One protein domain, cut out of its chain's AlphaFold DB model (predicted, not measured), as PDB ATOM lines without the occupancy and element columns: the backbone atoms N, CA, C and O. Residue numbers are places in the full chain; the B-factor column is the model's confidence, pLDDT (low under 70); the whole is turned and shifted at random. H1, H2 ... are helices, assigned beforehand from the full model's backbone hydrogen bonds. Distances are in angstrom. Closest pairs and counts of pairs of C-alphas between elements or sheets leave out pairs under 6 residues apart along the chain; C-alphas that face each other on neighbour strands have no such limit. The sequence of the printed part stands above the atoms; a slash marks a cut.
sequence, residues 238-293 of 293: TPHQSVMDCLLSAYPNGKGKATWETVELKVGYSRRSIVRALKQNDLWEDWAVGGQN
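AT A GLANCE: This is residues 238 to 293 of the 293 residues of an uncharacterized protein of Sulfitobacter sp. EhC04 (UniProt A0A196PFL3). Picture a small cluster of short crossed helices: H1 crosses H3 at nearly a right angle, H2 stands about square to both, and short H4 turns off the far end of H3 at a corner. The printed part has 56 residues, with four named helices in the order H1, H2, H3, H4 and no named strand; the class is all helix. The whole is compact, with a radius of gyration of the C-alphas of 9.9 A and spans of 30 by 22 by 17 A.

HOW THE PARTS SIT: Start at H1, residues 239 to 250. It touches H2, residues 260 to 267, about perpendicular at 79 degrees; look at Leu 247 and Val 267, their closest C-alphas, 5.5 A apart. H1 also touches H3, residues 271 to 280, about perpendicular at 74 degrees, with the C-alphas of His 240 and Ala 277 closest at 5.4 A. H2 and H3 only just touch, with 3 pairs of C-alphas within 8 A, closest at Glu 264 and Arg 271, 6.1 A; they are about perpendicular at 73 degrees. H3 is the hub, and it touches H4, residues 284 to 289, only at the corner, and only just, with 3 pairs of C-alphas within 8 A. Their closest C-alphas are those of Leu 278 and Trp 284, 4.7 A apart, at a steep tilt of 61 degrees, opposite ways. H4 is apart from H1 and H2. In H1, H2, H3 and H4, every O i to N i+4 pair is within hydrogen-bond range.

IN THESE COORDINATES: Find C-alpha 239 at (96.877, 40.913, 89.585); from there H1 runs 16.9 A to C-alpha 250. H2 is 10.3 A long. H3 begins at (93.961, 40.027, 75.119) and spans 14.1 A. H4, 8.7 A long, ends at (102.823, 29.204, 69.182).

THE WHOLE: The C-alphas farthest apart, Thr 238 and Asn 293, are 30.7 A apart. The printed part has no cut and no long link. In this model, residues 238 to 241 and 290 to 293 have pLDDT under 70.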
ATOM      1  N   THR A 238     100.231  39.437  92.787       54.22
ATOM      2  CA  THR A 238     100.003  40.521  91.836       54.22
ATOM      3  C   THR A 238      98.799  40.167  90.956       54.22
ATOM      4  O   THR A 238      98.589  38.990  90.640       54.22
ATOM      5  N   PRO A 239      98.000  41.146  90.502       59.91
ATOM      6  CA  PRO A 239      96.877  40.913  89.585       59.91
ATOM      7  C   PRO A 239      97.266  40.071  88.354       59.91
ATOM      8  O   PRO A 239      96.477  39.270  87.853       59.91
ATOM      9  N   HIS A 240      98.523  40.183  87.916       65.50
ATOM     10  CA  HIS A 240      99.111  39.401  86.830       65.50
ATOM     11  C   HIS A 240      99.238  37.910  87.141       65.50
ATOM     12  O   HIS A 240      99.068  37.096  86.235       65.50
ATOM     13  N   GLN A 241      99.465  37.538  88.402       69.19
ATOM     14  CA  GLN A 241      99.460  36.142  88.831       69.19
ATOM     15  C   GLN A 241      98.064  35.529  88.662       69.19
ATOM     16  O   GLN A 241      97.938  34.457  88.084       69.19
ATOM     17  N   SER A 242      97.003  36.260  89.025       72.62
ATOM     18  CA  SER A 242      95.611  35.823  88.810       72.62
ATOM     19  C   SER A 242      95.262  35.678  87.319       72.62
ATOM     20  O   SER A 242      94.600  34.712  86.916       72.62
ATOM     21  N   VAL A 243      95.743  36.598  86.467       77.81
ATOM     22  CA  VAL A 243      95.635  36.476  85.000       77.81
ATOM     23  C   VAL A 243      96.342  35.210  84.519       77.81
ATOM     24  O   VAL A 243      95.751  34.438  83.761       77.81
ATOM     25  N   MET A 244      97.583  34.983  84.961       82.62
ATOM     26  CA  MET A 244      98.393  33.827  84.574       82.62
ATOM     27  C   MET A 244      97.785  32.507  85.040       82.62
ATOM     28  O   MET A 244      97.736  31.563  84.256       82.62
ATOM     29  N   ASP A 245      97.254  32.441  86.255       81.25
ATOM     30  CA  ASP A 245      96.625  31.237  86.795       81.25
ATOM     31  C   ASP A 245      95.370  30.869  85.993       81.25
ATOM     32  O   ASP A 245      95.188  29.715  85.591       81.25
ATOM     33  N   CYS A 246      94.531  31.859  85.667       81.38
ATOM     34  CA  CYS A 246      93.365  31.654  84.805       81.38
ATOM     35  C   CYS A 246      93.777  31.248  83.381       81.38
ATOM     36  O   CYS A 246      93.172  30.351  82.784       81.38
ATOM     37  N   LEU A 247      94.820  31.881  82.839       86.81
ATOM     38  CA  LEU A 247      95.341  31.614  81.501       86.81
ATOM     39  C   LEU A 247      95.902  30.196  81.379       86.81
ATOM     40  O   LEU A 247      95.532  29.470  80.455       86.81
ATOM     41  N   LEU A 248      96.762  29.788  82.311       85.88
ATOM     42  CA  LEU A 248      97.400  28.474  82.328       85.88
ATOM     43  C   LEU A 248      96.410  27.367  82.709       85.88
ATOM     44  O   LEU A 248      96.539  26.248  82.219       85.88
ATOM     45  N   SER A 249      95.370  27.672  83.489       84.69
ATOM     46  CA  SER A 249      94.256  26.744  83.718       84.69
ATOM     47  C   SER A 249      93.441  26.500  82.440       84.69
ATOM     48  O   SER A 249      93.136  25.358  82.083       84.69
ATOM     49  N   ALA A 250      93.118  27.562  81.694       83.62
ATOM     50  CA  ALA A 250      92.312  27.465  80.477       83.62
ATOM     51  C   ALA A 250      93.090  26.933  79.256       83.62
ATOM     52  O   ALA A 250      92.494  26.256  78.402       83.62
ATOM     53  N   TYR A 251      94.388  27.247  79.175       86.50
ATOM     54  CA  TYR A 251      95.305  26.978  78.060       86.50
ATOM     55  C   TYR A 251      96.716  26.598  78.563       86.50
ATOM     56  O   TYR A 251      97.676  27.344  78.343       86.50
ATOM     57  N   PRO A 252      96.880  25.418  79.190       84.88
ATOM     58  CA  PRO A 252      98.146  25.007  79.811       84.88
ATOM     59  C   PRO A 252      99.304  24.834  78.819       84.88
ATOM     60  O   PRO A 252     100.459  24.978  79.194       84.88
ATOM     61  N   ASN A 253      98.998  24.549  77.549       85.75
ATOM     62  CA  ASN A 253      99.990  24.264  76.505       85.75
ATOM     63  C   ASN A 253     100.066  25.361  75.429       85.75
ATOM     64  O   ASN A 253     100.602  25.114  74.353       85.75
ATOM     65  N   GLY A 254      99.487  26.540  75.674       84.50
ATOM     66  CA  GLY A 254      99.384  27.613  74.679       84.50
ATOM     67  C   GLY A 254      98.039  27.672  73.947       84.50
ATOM     68  O   GLY A 254      97.187  26.783  74.067       84.50
ATOM     69  N   LYS A 255      97.825  28.760  73.197       84.62
ATOM     70  CA  LYS A 255      96.525  29.068  72.561       84.62
ATOM     71  C   LYS A 255      96.230  28.255  71.297       84.62
ATOM     72  O   LYS A 255      95.072  28.122  70.899       84.62
ATOM     73  N   GLY A 256      97.261  27.751  70.624       84.62
ATOM     74  CA  GLY A 256      97.181  27.035  69.354       84.62
ATOM     75  C   GLY A 256      96.374  27.796  68.297       84.62
ATOM     76  O   GLY A 256      96.610  28.974  68.013       84.62
ATOM     77  N   LYS A 257      95.371  27.116  67.726       83.44
ATOM     78  CA  LYS A 257      94.465  27.678  66.708       83.44
ATOM     79  C   LYS A 257      93.310  28.511  67.284       83.44
ATOM     80  O   LYS A 257      92.495  28.997  66.504       83.44
ATOM     81  N   ALA A 258      93.207  28.674  68.607       83.06
ATOM     82  CA  ALA A 258      92.138  29.468  69.204       83.06
ATOM     83  C   ALA A 258      92.241  30.946  68.782       83.06
ATOM     84  O   ALA A 258      93.326  31.549  68.771       83.06
ATOM     85  N   THR A 259      91.090  31.525  68.432       84.69
ATOM     86  CA  THR A 259      90.948  32.967  68.204       84.69
ATOM     87  C   THR A 259      91.062  33.719  69.524       84.69
ATOM     88  O   THR A 259      90.776  33.165  70.587       84.69
ATOM     89  N   TRP A 260      91.463  34.990  69.462       82.56
ATOM     90  CA  TRP A 260      91.544  35.836  70.657       82.56
ATOM     91  C   TRP A 260      90.202  35.969  71.368       82.56
ATOM     92  O   TRP A 260      90.166  35.800  72.576       82.56
ATOM     93  N   GLU A 261      89.110  36.091  70.619       73.38
ATOM     94  CA  GLU A 261      87.750  36.094  71.163       73.38
ATOM     95  C   GLU A 261      87.468  34.860  72.041       73.38
ATOM     96  O   GLU A 261      86.983  34.980  73.163       73.38
ATOM     97  N   THR A 262      87.839  33.663  71.569       79.75
ATOM     98  CA  THR A 262      87.666  32.421  72.344       79.75
ATOM     99  C   THR A 262      88.535  32.416  73.601       79.75
ATOM    100  O   THR A 262      88.100  31.956  74.657       79.75
ATOM    101  N   VAL A 263      89.771  32.911  73.486       80.69
ATOM    102  CA  VAL A 263      90.726  32.978  74.597       80.69
ATOM    103  C   VAL A 263      90.219  33.929  75.678       80.69
ATOM    104  O   VAL A 263      90.131  33.533  76.835       80.69
ATOM    105  N   GLU A 264      89.843  35.150  75.308       79.81
ATOM    106  CA  GLU A 264      89.342  36.174  76.228       79.81
ATOM    107  C   GLU A 264      88.061  35.717  76.928       79.81
ATOM    108  O   GLU A 264      87.930  35.876  78.141       79.81
ATOM    109  N   LEU A 265      87.150  35.067  76.194       74.19
ATOM    110  CA  LEU A 265      85.912  34.524  76.753       74.19
ATOM    111  C   LEU A 265      86.174  33.419  77.785       74.19
ATOM    112  O   LEU A 265      85.497  33.352  78.809       74.19
ATOM    113  N   LYS A 266      87.154  32.546  77.528       76.62
ATOM    114  CA  LYS A 266      87.460  31.405  78.401       76.62
ATOM    115  C   LYS A 266      88.307  31.794  79.615       76.62
ATOM    116  O   LYS A 266      88.127  31.227  80.686       76.62
ATOM    117  N   VAL A 267      89.237  32.730  79.437       82.19
ATOM    118  CA  VAL A 267      90.161  33.208  80.478       82.19
ATOM    119  C   VAL A 267      89.513  34.311  81.323       82.19
ATOM    120  O   VAL A 267      89.846  34.479  82.494       82.19
ATOM    121  N   GLY A 268      88.554  35.047  80.754       71.75
ATOM    122  CA  GLY A 268      87.847  36.138  81.423       71.75
ATOM    123  C   GLY A 268      88.657  37.433  81.535       71.75
ATOM    124  O   GLY A 268      88.263  38.328  82.279       71.75
ATOM    125  N   TYR A 269      89.775  37.538  80.813       73.19
ATOM    126  CA  TYR A 269      90.657  38.707  80.764       73.19
ATOM    127  C   TYR A 269      90.835  39.187  79.324       73.19
ATOM    128  O   TYR A 269      90.661  38.408  78.386       73.19
ATOM    129  N   SER A 270      91.190  40.462  79.146       73.62
ATOM    130  CA  SER A 270      91.453  41.020  77.819       73.62
ATOM    131  C   SER A 270      92.711  40.411  77.210       73.62
ATOM    132  O   SER A 270      93.645  40.006  77.909       73.62
ATOM    133  N   ARG A 271      92.775  40.404  75.880       81.06
ATOM    134  CA  ARG A 271      93.961  40.027  75.119       81.06
ATOM    135  C   ARG A 271      95.164  40.807  75.611       81.06
ATOM    136  O   ARG A 271      96.246  40.238  75.675       81.06
ATOM    137  N   ARG A 272      95.005  42.087  75.948       74.88
ATOM    138  CA  ARG A 272      96.113  42.915  76.412       74.88
ATOM    139  C   ARG A 272      96.572  42.527  77.810       74.88
ATOM    140  O   ARG A 272      97.776  42.344  77.963       74.88
ATOM    141  N   SER A 273      95.674  42.322  78.778       73.06
ATOM    142  CA  SER A 273      96.046  41.825  80.114       73.06
ATOM    143  C   SER A 273      96.780  40.486  80.001       73.06
ATOM    144  O   SER A 273      97.828  40.300  80.612       73.06
ATOM    145  N   ILE A 274      96.286  39.591  79.137       82.12
ATOM    146  CA  ILE A 274      96.899  38.288  78.846       82.12
ATOM    147  C   ILE A 274      98.286  38.455  78.212       82.12
ATOM    148  O   ILE A 274      99.252  37.863  78.681       82.12
ATOM    149  N   VAL A 275      98.418  39.273  77.161       83.62
ATOM    150  CA  VAL A 275      99.702  39.545  76.489       83.62
ATOM    151  C   VAL A 275     100.695  40.185  77.457       83.62
ATOM    152  O   VAL A 275     101.866  39.824  77.443       83.62
ATOM    153  N   ARG A 276     100.250  41.136  78.284       77.50
ATOM    154  CA  ARG A 276     101.081  41.830  79.273       77.50
ATOM    155  C   ARG A 276     101.595  40.844  80.319       77.50
ATOM    156  O   ARG A 276     102.804  40.767  80.499       77.50
ATOM    157  N   ALA A 277     100.709  40.039  80.906       79.19
ATOM    158  CA  ALA A 277     101.079  39.006  81.870       79.19
ATOM    159  C   ALA A 277     102.053  37.975  81.265       79.19
ATOM    160  O   ALA A 277     103.070  37.648  81.871       79.19
ATOM    161  N   LEU A 278     101.808  37.530  80.027       82.75
ATOM    162  CA  LEU A 278     102.709  36.624  79.307       82.75
ATOM    163  C   LEU A 278     104.083  37.241  79.027       82.75
ATOM    164  O   LEU A 278     105.088  36.546  79.129       82.75
ATOM    165  N   LYS A 279     104.140  38.523  78.654       79.25
ATOM    166  CA  LYS A 279     105.403  39.230  78.401       79.25
ATOM    167  C   LYS A 279     106.199  39.462  79.681       79.25
ATOM    168  O   LYS A 279     107.408  39.311  79.648       79.25
ATOM    169  N   GLN A 280     105.537  39.784  80.790       73.25
ATOM    170  CA  GLN A 280     106.193  39.945  82.095       73.25
ATOM    171  C   GLN A 280     106.794  38.635  82.626       73.25
ATOM    172  O   GLN A 280     107.723  38.675  83.423       73.25
ATOM    173  N   ASN A 281     106.273  37.487  82.186       75.62
ATOM    174  CA  ASN A 281     106.769  36.163  82.570       75.62
ATOM    175  C   ASN A 281     107.670  35.517  81.502       75.62
ATOM    176  O   ASN A 281     107.993  34.341  81.630       75.62
ATOM    177  N   ASP A 282     108.038  36.239  80.437       81.12
ATOM    178  CA  ASP A 282     108.821  35.717  79.304       81.12
ATOM    179  C   ASP A 282     108.201  34.484  78.605       81.12
ATOM    180  O   ASP A 282     108.888  33.680  77.982       81.12
ATOM    181  N   LEU A 283     106.872  34.339  78.662       84.69
ATOM    182  CA  LEU A 283     106.130  33.199  78.099       84.69
ATOM    183  C   LEU A 283     105.410  33.522  76.785       84.69
ATOM    184  O   LEU A 283     104.797  32.639  76.184       84.69
ATOM    185  N   TRP A 284     105.430  34.780  76.337       85.00
ATOM    186  CA  TRP A 284     104.629  35.238  75.196       85.00
ATOM    187  C   TRP A 284     104.880  34.448  73.909       85.00
ATOM    188  O   TRP A 284     103.920  34.001  73.279       85.00
ATOM    189  N   GLU A 285     106.141  34.288  73.509       82.62
ATOM    190  CA  GLU A 285     106.480  33.659  72.228       82.62
ATOM    191  C   GLU A 285     106.106  32.171  72.223       82.62
ATOM    192  O   GLU A 285     105.415  31.710  71.311       82.62
ATOM    193  N   ASP A 286     106.455  31.455  73.292       82.62
ATOM    194  CA  ASP A 286     106.180  30.026  73.435       82.62
ATOM    195  C   ASP A 286     104.680  29.737  73.572       82.62
ATOM    196  O   ASP A 286     104.149  28.840  72.915       82.62
ATOM    197  N   TRP A 287     103.955  30.528  74.368       88.19
ATOM    198  CA  TRP A 287     102.519  30.330  74.586       88.19
ATOM    199  C   TRP A 287     101.678  30.688  73.351       88.19
ATOM    200  O   TRP A 287     100.641  30.066  73.094       88.19
ATOM    201  N   ALA A 288     102.110  31.679  72.561       80.25
ATOM    202  CA  ALA A 288     101.410  32.092  71.347       80.25
ATOM    203  C   ALA A 288     101.486  31.043  70.224       80.25
ATOM    204  O   ALA A 288     100.561  30.974  69.406       80.25
ATOM    205  N   VAL A 289     102.568  30.254  70.186       78.50
ATOM    206  CA  VAL A 289     102.823  29.204  69.182       78.50
ATOM    207  C   VAL A 289     102.407  27.816  69.685       78.50
ATOM    208  O   VAL A 289     101.947  26.992  68.889       78.50
ATOM    209  N   GLY A 290     102.521  27.562  70.991       69.62
ATOM    210  CA  GLY A 290     102.079  26.328  71.637       69.62
ATOM    211  C   GLY A 290     100.575  26.097  71.481       69.62
ATOM    212  O   GLY A 290      99.800  27.044  71.340       69.62
ATOM    213  N   GLY A 291     100.135  24.839  71.486       59.56
ATOM    214  CA  GLY A 291      98.722  24.493  71.371       59.56
ATOM    215  C   GLY A 291      98.353  23.192  72.069       59.56
ATOM    216  O   GLY A 291      99.190  22.330  72.328       59.56
ATOM    217  N   GLN A 292      97.059  23.043  72.355       54.81
ATOM    218  CA  GLN A 292      96.479  21.743  72.679       54.81
ATOM    219  C   GLN A 292      96.574  20.843  71.436       54.81
ATOM    220  O   GLN A 292      96.103  21.236  70.367       54.81
ATOM    221  N   ASN A 293      97.212  19.677  71.580       42.31
ATOM    222  CA  ASN A 293      97.036  18.565  70.640       42.31
ATOM    223  C   ASN A 293      95.597  18.053  70.708       42.31
ATOM    224  O   ASN A 293      95.085  17.937  71.846       42.31
TER     225      ASN A 293